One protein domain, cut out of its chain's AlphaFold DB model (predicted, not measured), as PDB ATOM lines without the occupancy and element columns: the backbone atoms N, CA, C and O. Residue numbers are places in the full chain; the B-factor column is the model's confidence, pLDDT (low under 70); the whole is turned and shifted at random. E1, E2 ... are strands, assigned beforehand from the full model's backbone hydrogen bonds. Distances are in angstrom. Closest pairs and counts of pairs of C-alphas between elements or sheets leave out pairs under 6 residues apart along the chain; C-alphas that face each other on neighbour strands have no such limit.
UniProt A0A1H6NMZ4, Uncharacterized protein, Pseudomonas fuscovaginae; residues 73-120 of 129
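What this domain is: This is residues 73 to 120 of the 129 residues of an uncharacterized protein of Pseudomonas fuscovaginae (UniProt A0A1H6NMZ4). With little regular structure, the printed part is a narrow rod: a two-stranded hairpin, E1 and E2, towards one end, and a long unnamed stretch, residues 73 to 102, that is tied to E1 by short pairings and folds back on itself in a loop towards the other end. The 48 residues hold no named helix and two strands, E1 then E2, antiparallel; the class is all strand, with 13 residues in named elements. The whole is only just loose, close to extended, with a radius of gyration of the C-alphas of 13.9 A, and spans 44 by 17 by 15 A.

Where its parts are: E1, residues 103 to 110, is 19.9 A long and begins at C-alpha 103 (35.845, -31.560, -40.483). E2, residues 115 to 119, is 12.9 A long and ends at C-alpha 119 (42.857, -29.551, -35.904).

How they stand to each other: E1 and E2 form a hairpin with a tight link, antiparallel at 161 degrees between directions. C-alphas 107 and 117 face each other at 4.5 A; N 108 and O 116 are within hydrogen-bond range at 2.8 A. Residues 76 to 77 pair antiparallel with 109 to 110 of E1, residues 85 to 86 with 103 to 105 of E1, and residues 91 to 92 with 99 to 100.

The domain as a whole: The farthest C-alphas, of Asp 95 and Gly 112, are 43.9 A apart. The printed part has no cut. Mean pLDDT of the printed part is 88.8; residue 90 is under 70.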
ATOM      1  N   ALA A  73      57.512 -27.482 -44.978       89.44
ATOM      2  CA  ALA A  73      57.685 -27.235 -46.398       89.44
ATOM      3  C   ALA A  73      56.338 -27.368 -47.141       89.44
ATOM      4  O   ALA A  73      55.323 -27.861 -46.648       89.44
ATOM      5  N   SER A  74      56.280 -26.765 -48.321       88.06
ATOM      6  CA  SER A  74      55.097 -26.776 -49.179       88.06
ATOM      7  C   SER A  74      55.445 -27.504 -50.477       88.06
ATOM      8  O   SER A  74      56.578 -27.364 -50.944       88.06
ATOM      9  N   PRO A  75      54.505 -28.232 -51.103       92.50
ATOM     10  CA  PRO A  75      53.087 -28.354 -50.748       92.50
ATOM     11  C   PRO A  75      52.794 -29.375 -49.636       92.50
ATOM     12  O   PRO A  75      53.517 -30.349 -49.455       92.50
ATOM     13  N   LEU A  76      51.668 -29.170 -48.947       94.06
ATOM     14  CA  LEU A  76      51.054 -30.175 -48.082       94.06
ATOM     15  C   LEU A  76      50.101 -31.045 -48.905       94.06
ATOM     16  O   LEU A  76      49.190 -30.525 -49.548       94.06
ATOM     17  N   THR A  77      50.297 -32.358 -48.860       94.81
ATOM     18  CA  THR A  77      49.500 -33.342 -49.600       94.81
ATOM     19  C   THR A  77      48.758 -34.248 -48.633       94.81
ATOM     20  O   THR A  77      49.330 -34.765 -47.677       94.81
ATOM     21  N   GLU A  78      47.471 -34.466 -48.880       95.00
ATOM     22  CA  GLU A  78      46.715 -35.486 -48.166       95.00
ATOM     23  C   GLU A  78      46.912 -36.844 -48.839       95.00
ATOM     24  O   GLU A  78      46.499 -37.041 -49.979       95.00
ATOM     25  N   GLU A  79      47.535 -37.788 -48.137       92.62
ATOM     26  CA  GLU A  79      47.769 -39.135 -48.676       92.62
ATOM     27  C   GLU A  79      46.560 -40.064 -48.512       92.62
ATOM     28  O   GLU A  79      46.385 -40.997 -49.293       92.62
ATOM     29  N   ASP A  80      45.739 -39.846 -47.481       90.94
ATOM     30  CA  ASP A  80      44.683 -40.780 -47.098       90.94
ATOM     31  C   ASP A  80      43.468 -40.061 -46.507       90.94
ATOM     32  O   ASP A  80      43.481 -39.617 -45.356       90.94
ATOM     33  N   TYR A  81      42.392 -40.009 -47.293       90.62
ATOM     34  CA  TYR A  81      41.145 -39.341 -46.922       90.62
ATOM     35  C   TYR A  81      40.421 -40.014 -45.748       90.62
ATOM     36  O   TYR A  81      39.612 -39.374 -45.073       90.62
ATOM     37  N   THR A  82      40.675 -41.304 -45.499       92.88
ATOM     38  CA  THR A  82      39.985 -42.061 -44.442       92.88
ATOM     39  C   THR A  82      40.433 -41.640 -43.046       92.88
ATOM     40  O   THR A  82      39.729 -41.877 -42.068       92.88
ATOM     41  N   LYS A  83      41.580 -40.954 -42.954       92.12
ATOM     42  CA  LYS A  83      42.127 -40.393 -41.714       92.12
ATOM     43  C   LYS A  83      41.491 -39.058 -41.314       92.12
ATOM     44  O   LYS A  83      41.903 -38.475 -40.315       92.12
ATOM     45  N   ARG A  84      40.522 -38.554 -42.086       93.88
ATOM     46  CA  ARG A  84      39.740 -37.372 -41.714       93.88
ATOM     47  C   ARG A  84      38.770 -37.720 -40.592       93.88
ATOM     48  O   ARG A  84      37.921 -38.594 -40.751       93.88
ATOM     49  N   GLU A  85      38.847 -36.987 -39.490       93.62
ATOM     50  CA  GLU A  85      37.808 -37.036 -38.463       93.62
ATOM     51  C   GLU A  85      36.778 -35.939 -38.710       93.62
ATOM     52  O   GLU A  85      37.120 -34.833 -39.136       93.62
ATOM     53  N   TYR A  86      35.521 -36.225 -38.380       92.38
ATOM     54  CA  TYR A  86      34.417 -35.274 -38.461       92.38
ATOM     55  C   TYR A  86      33.791 -35.072 -37.084       92.38
ATOM     56  O   TYR A  86      33.799 -35.972 -36.240       92.38
ATOM     57  N   TRP A  87      33.255 -33.880 -36.849       90.81
ATOM     58  CA  TRP A  87      32.439 -33.621 -35.674       90.81
ATOM     59  C   TRP A  87      31.101 -34.375 -35.784       90.81
ATOM     60  O   TRP A  87      30.559 -34.482 -36.887       90.81
ATOM     61  N   PRO A  88      30.547 -34.889 -34.667       84.88
ATOM     62  CA  PRO A  88      29.229 -35.531 -34.670       84.88
ATOM     63  C   PRO A  88      28.117 -34.571 -35.102       84.88
ATOM     64  O   PRO A  88      27.149 -34.971 -35.743       84.88
ATOM     65  N   GLU A  89      28.271 -33.296 -34.744       77.44
ATOM     66  CA  GLU A  89      27.380 -32.221 -35.153       77.44
ATOM     67  C   GLU A  89      27.818 -31.697 -36.519       77.44
ATOM     68  O   GLU A  89      28.909 -31.146 -36.686       77.44
ATOM     69  N   ALA A  90      26.961 -31.900 -37.509       69.81
ATOM     70  CA  ALA A  90      27.169 -31.401 -38.853       69.81
ATOM     71  C   ALA A  90      26.609 -29.974 -38.981       69.81
ATOM     72  O   ALA A  90      25.674 -29.573 -38.281       69.81
ATOM     73  N   ALA A  91      27.233 -29.174 -39.843       76.75
ATOM     74  CA  ALA A  91      26.807 -27.804 -40.071       76.75
ATOM     75  C   ALA A  91      25.506 -27.831 -40.882       76.75
ATOM     76  O   ALA A  91      25.509 -28.147 -42.074       76.75
ATOM     77  N   LEU A  92      24.395 -27.518 -40.220       75.88
ATOM     78  CA  LEU A  92      23.097 -27.409 -40.867       75.88
ATOM     79  C   LEU A  92      23.025 -26.095 -41.655       75.88
ATOM     80  O   LEU A  92      23.451 -25.044 -41.166       75.88
ATOM     81  N   SER A  93      22.469 -26.143 -42.864       80.38
ATOM     82  CA  SER A  93      22.154 -24.936 -43.622       80.38
ATOM     83  C   SER A  93      21.177 -24.035 -42.857       80.38
ATOM     84  O   SER A  93      20.448 -24.473 -41.963       80.38
ATOM     85  N   SER A  94      21.149 -22.748 -43.205       79.94
ATOM     86  CA  SER A  94      20.261 -21.771 -42.561       79.94
ATOM     87  C   SER A  94      18.775 -22.113 -42.713       79.94
ATOM     88  O   SER A  94      17.993 -21.816 -41.813       79.94
ATOM     89  N   ASP A  95      18.403 -22.751 -43.823       81.94
ATOM     90  CA  ASP A  95      17.056 -23.236 -44.144       81.94
ATOM     91  C   ASP A  95      16.768 -24.660 -43.629       81.94
ATOM     92  O   ASP A  95      15.644 -25.141 -43.746       81.94
ATOM     93  N   GLY A  96      17.760 -25.334 -43.038       81.06
ATOM     94  CA  GLY A  96      17.615 -26.669 -42.462       81.06
ATOM     95  C   GLY A  96      17.574 -27.827 -43.463       81.06
ATOM     96  O   GLY A  96      17.403 -28.970 -43.042       81.06
ATOM     97  N   LEU A  97      17.714 -27.560 -44.765       86.19
ATOM     98  CA  LEU A  97      17.558 -28.570 -45.814       86.19
ATOM     99  C   LEU A  97      18.824 -29.407 -46.050       86.19
ATOM    100  O   LEU A  97      18.732 -30.589 -46.383       86.19
ATOM    101  N   PHE A  98      20.004 -28.813 -45.881       82.50
ATOM    102  CA  PHE A  98      21.282 -29.470 -46.121       82.50
ATOM    103  C   PHE A  98      22.053 -29.674 -44.827       82.50
ATOM    104  O   PHE A  98      22.102 -28.803 -43.958       82.50
ATOM    105  N   ASN A  99      22.707 -30.829 -44.743       84.19
ATOM    106  CA  ASN A  99      23.596 -31.168 -43.651       84.19
ATOM    107  C   ASN A  99      25.015 -31.370 -44.186       84.19
ATOM    108  O   ASN A  99      25.252 -32.292 -44.969       84.19
ATOM    109  N   PHE A 100      25.951 -30.512 -43.780       84.19
ATOM    110  CA  PHE A 100      27.332 -30.566 -44.249       84.19
ATOM    111  C   PHE A 100      28.243 -31.198 -43.190       84.19
ATOM    112  O   PHE A 100      28.280 -30.712 -42.055       84.19
ATOM    113  N   PRO A 101      29.010 -32.251 -43.525       86.88
ATOM    114  CA  PRO A 101      29.932 -32.861 -42.577       86.88
ATOM    115  C   PRO A 101      31.017 -31.854 -42.176       86.88
ATOM    116  O   PRO A 101      31.728 -31.310 -43.023       86.88
ATOM    117  N   ALA A 102      31.145 -31.602 -40.874       89.81
ATOM    118  CA  ALA A 102      32.116 -30.662 -40.331       89.81
ATOM    119  C   ALA A 102      33.437 -31.375 -40.025       89.81
ATOM    120  O   ALA A 102      33.476 -32.287 -39.199       89.81
ATOM    121  N   LEU A 103      34.522 -30.969 -40.683       91.50
ATOM    122  CA  LEU A 103      35.845 -31.560 -40.483       91.50
ATOM    123  C   LEU A 103      36.395 -31.193 -39.095       91.50
ATOM    124  O   LEU A 103      36.370 -30.030 -38.698       91.50
ATOM    125  N   LYS A 104      36.908 -32.185 -38.371       93.69
ATOM    126  CA  LYS A 104      37.537 -32.044 -37.053       93.69
ATOM    127  C   LYS A 104      39.055 -32.091 -37.146       93.69
ATOM    128  O   LYS A 104      39.728 -31.241 -36.565       93.69
ATOM    129  N   SER A 105      39.597 -33.063 -37.870       94.44
ATOM    130  CA  SER A 105      41.040 -33.177 -38.073       94.44
ATOM    131  C   SER A 105      41.374 -33.727 -39.455       94.44
ATOM    132  O   SER A 105      40.627 -34.522 -40.029       94.44
ATOM    133  N   ILE A 106      42.507 -33.279 -39.992       95.25
ATOM    134  CA  ILE A 106      43.101 -33.786 -41.231       95.25
ATOM    135  C   ILE A 106      44.611 -33.922 -41.049       95.25
ATOM    136  O   ILE A 106      45.266 -33.052 -40.472       95.25
ATOM    137  N   THR A 107      45.155 -35.038 -41.530       94.50
ATOM    138  CA  THR A 107      46.593 -35.316 -41.518       94.50
ATOM    139  C   THR A 107      47.143 -35.163 -42.927       94.50
ATOM    140  O   THR A 107      46.655 -35.799 -43.857       94.50
ATOM    141  N   LEU A 108      48.169 -34.335 -43.066       94.81
ATOM    142  CA  LEU A 108      48.836 -34.014 -44.319       94.81
ATOM    143  C   LEU A 108      50.312 -34.399 -44.222       94.81
ATOM    144  O   LEU A 108      50.907 -34.340 -43.145       94.81
ATOM    145  N   THR A 109      50.902 -34.751 -45.355       94.88
ATOM    146  CA  THR A 109      52.341 -34.950 -45.502       94.88
ATOM    147  C   THR A 109      52.916 -33.787 -46.295       94.88
ATOM    148  O   THR A 109      52.405 -33.401 -47.344       94.88
ATOM    149  N   ASP A 110      53.972 -33.197 -45.769       92.19
ATOM    150  CA  ASP A 110      54.772 -32.178 -46.434       92.19
ATOM    151  C   ASP A 110      55.631 -32.799 -47.560       92.19
ATOM    152  O   ASP A 110      55.985 -33.974 -47.503       92.19
ATOM    153  N   ALA A 111      56.035 -32.012 -48.557       90.75
ATOM    154  CA  ALA A 111      57.100 -32.328 -49.509       90.75
ATOM    155  C   ALA A 111      58.380 -32.894 -48.857       90.75
ATOM    156  O   ALA A 111      59.085 -33.689 -49.476       90.75
ATOM    157  N   GLY A 112      58.678 -32.515 -47.607       87.25
ATOM    158  CA  GLY A 112      59.778 -33.080 -46.813       87.25
ATOM    159  C   GLY A 112      59.490 -34.433 -46.137       87.25
ATOM    160  O   GLY A 112      60.358 -34.955 -45.440       87.25
ATOM    161  N   GLY A 113      58.287 -34.997 -46.286       85.06
ATOM    162  CA  GLY A 113      57.851 -36.242 -45.634       85.06
ATOM    163  C   GLY A 113      57.417 -36.082 -44.170       85.06
ATOM    164  O   GLY A 113      57.051 -37.060 -43.516       85.06
ATOM    165  N   ALA A 114      57.449 -34.861 -43.633       88.56
ATOM    166  CA  ALA A 114      56.976 -34.565 -42.286       88.56
ATOM    167  C   ALA A 114      55.440 -34.561 -42.230       88.56
ATOM    168  O   ALA A 114      54.770 -34.106 -43.157       88.56
ATOM    169  N   LYS A 115      54.869 -35.036 -41.116       90.44
ATOM    170  CA  LYS A 115      53.418 -35.004 -40.893       90.44
ATOM    171  C   LYS A 115      52.991 -33.661 -40.309       90.44
ATOM    172  O   LYS A 115      53.494 -33.254 -39.264       90.44
ATOM    173  N   ALA A 116      52.006 -33.034 -40.935       90.94
ATOM    174  CA  ALA A 116      51.308 -31.855 -40.446       90.94
ATOM    175  C   ALA A 116      49.852 -32.222 -40.132       90.94
ATOM    176  O   ALA A 116      49.119 -32.689 -41.001       90.94
ATOM    177  N   VAL A 117      49.424 -32.021 -38.887       92.94
ATOM    178  CA  VAL A 117      48.037 -32.273 -38.468       92.94
ATOM    179  C   VAL A 117      47.338 -30.938 -38.267       92.94
ATOM    180  O   VAL A 117      47.794 -30.109 -37.479       92.94
ATOM    181  N   ILE A 118      46.221 -30.740 -38.963       93.44
ATOM    182  CA  ILE A 118      45.359 -29.572 -38.791       93.44
ATOM    183  C   ILE A 118      44.163 -30.001 -37.948       93.44
ATOM    184  O   ILE A 118      43.393 -30.869 -38.355       93.44
ATOM    185  N   ASN A 119      44.009 -29.372 -36.783       94.88
ATOM    186  CA  ASN A 119      42.857 -29.551 -35.904       94.88
ATOM    187  C   ASN A 119      41.946 -28.331 -36.024       94.88
ATOM    188  O   ASN A 119      42.401 -27.197 -35.863       94.88
ATOM    189  N   LEU A 120      40.669 -28.565 -36.301       93.06
ATOM    190  CA  LEU A 120      39.668 -27.525 -36.494       93.06
ATOM    191  C   LEU A 120      38.722 -27.473 -35.298       93.06
ATOM    192  O   LEU A 120      38.335 -28.499 -34.736       93.06
TER     193      LEU A 120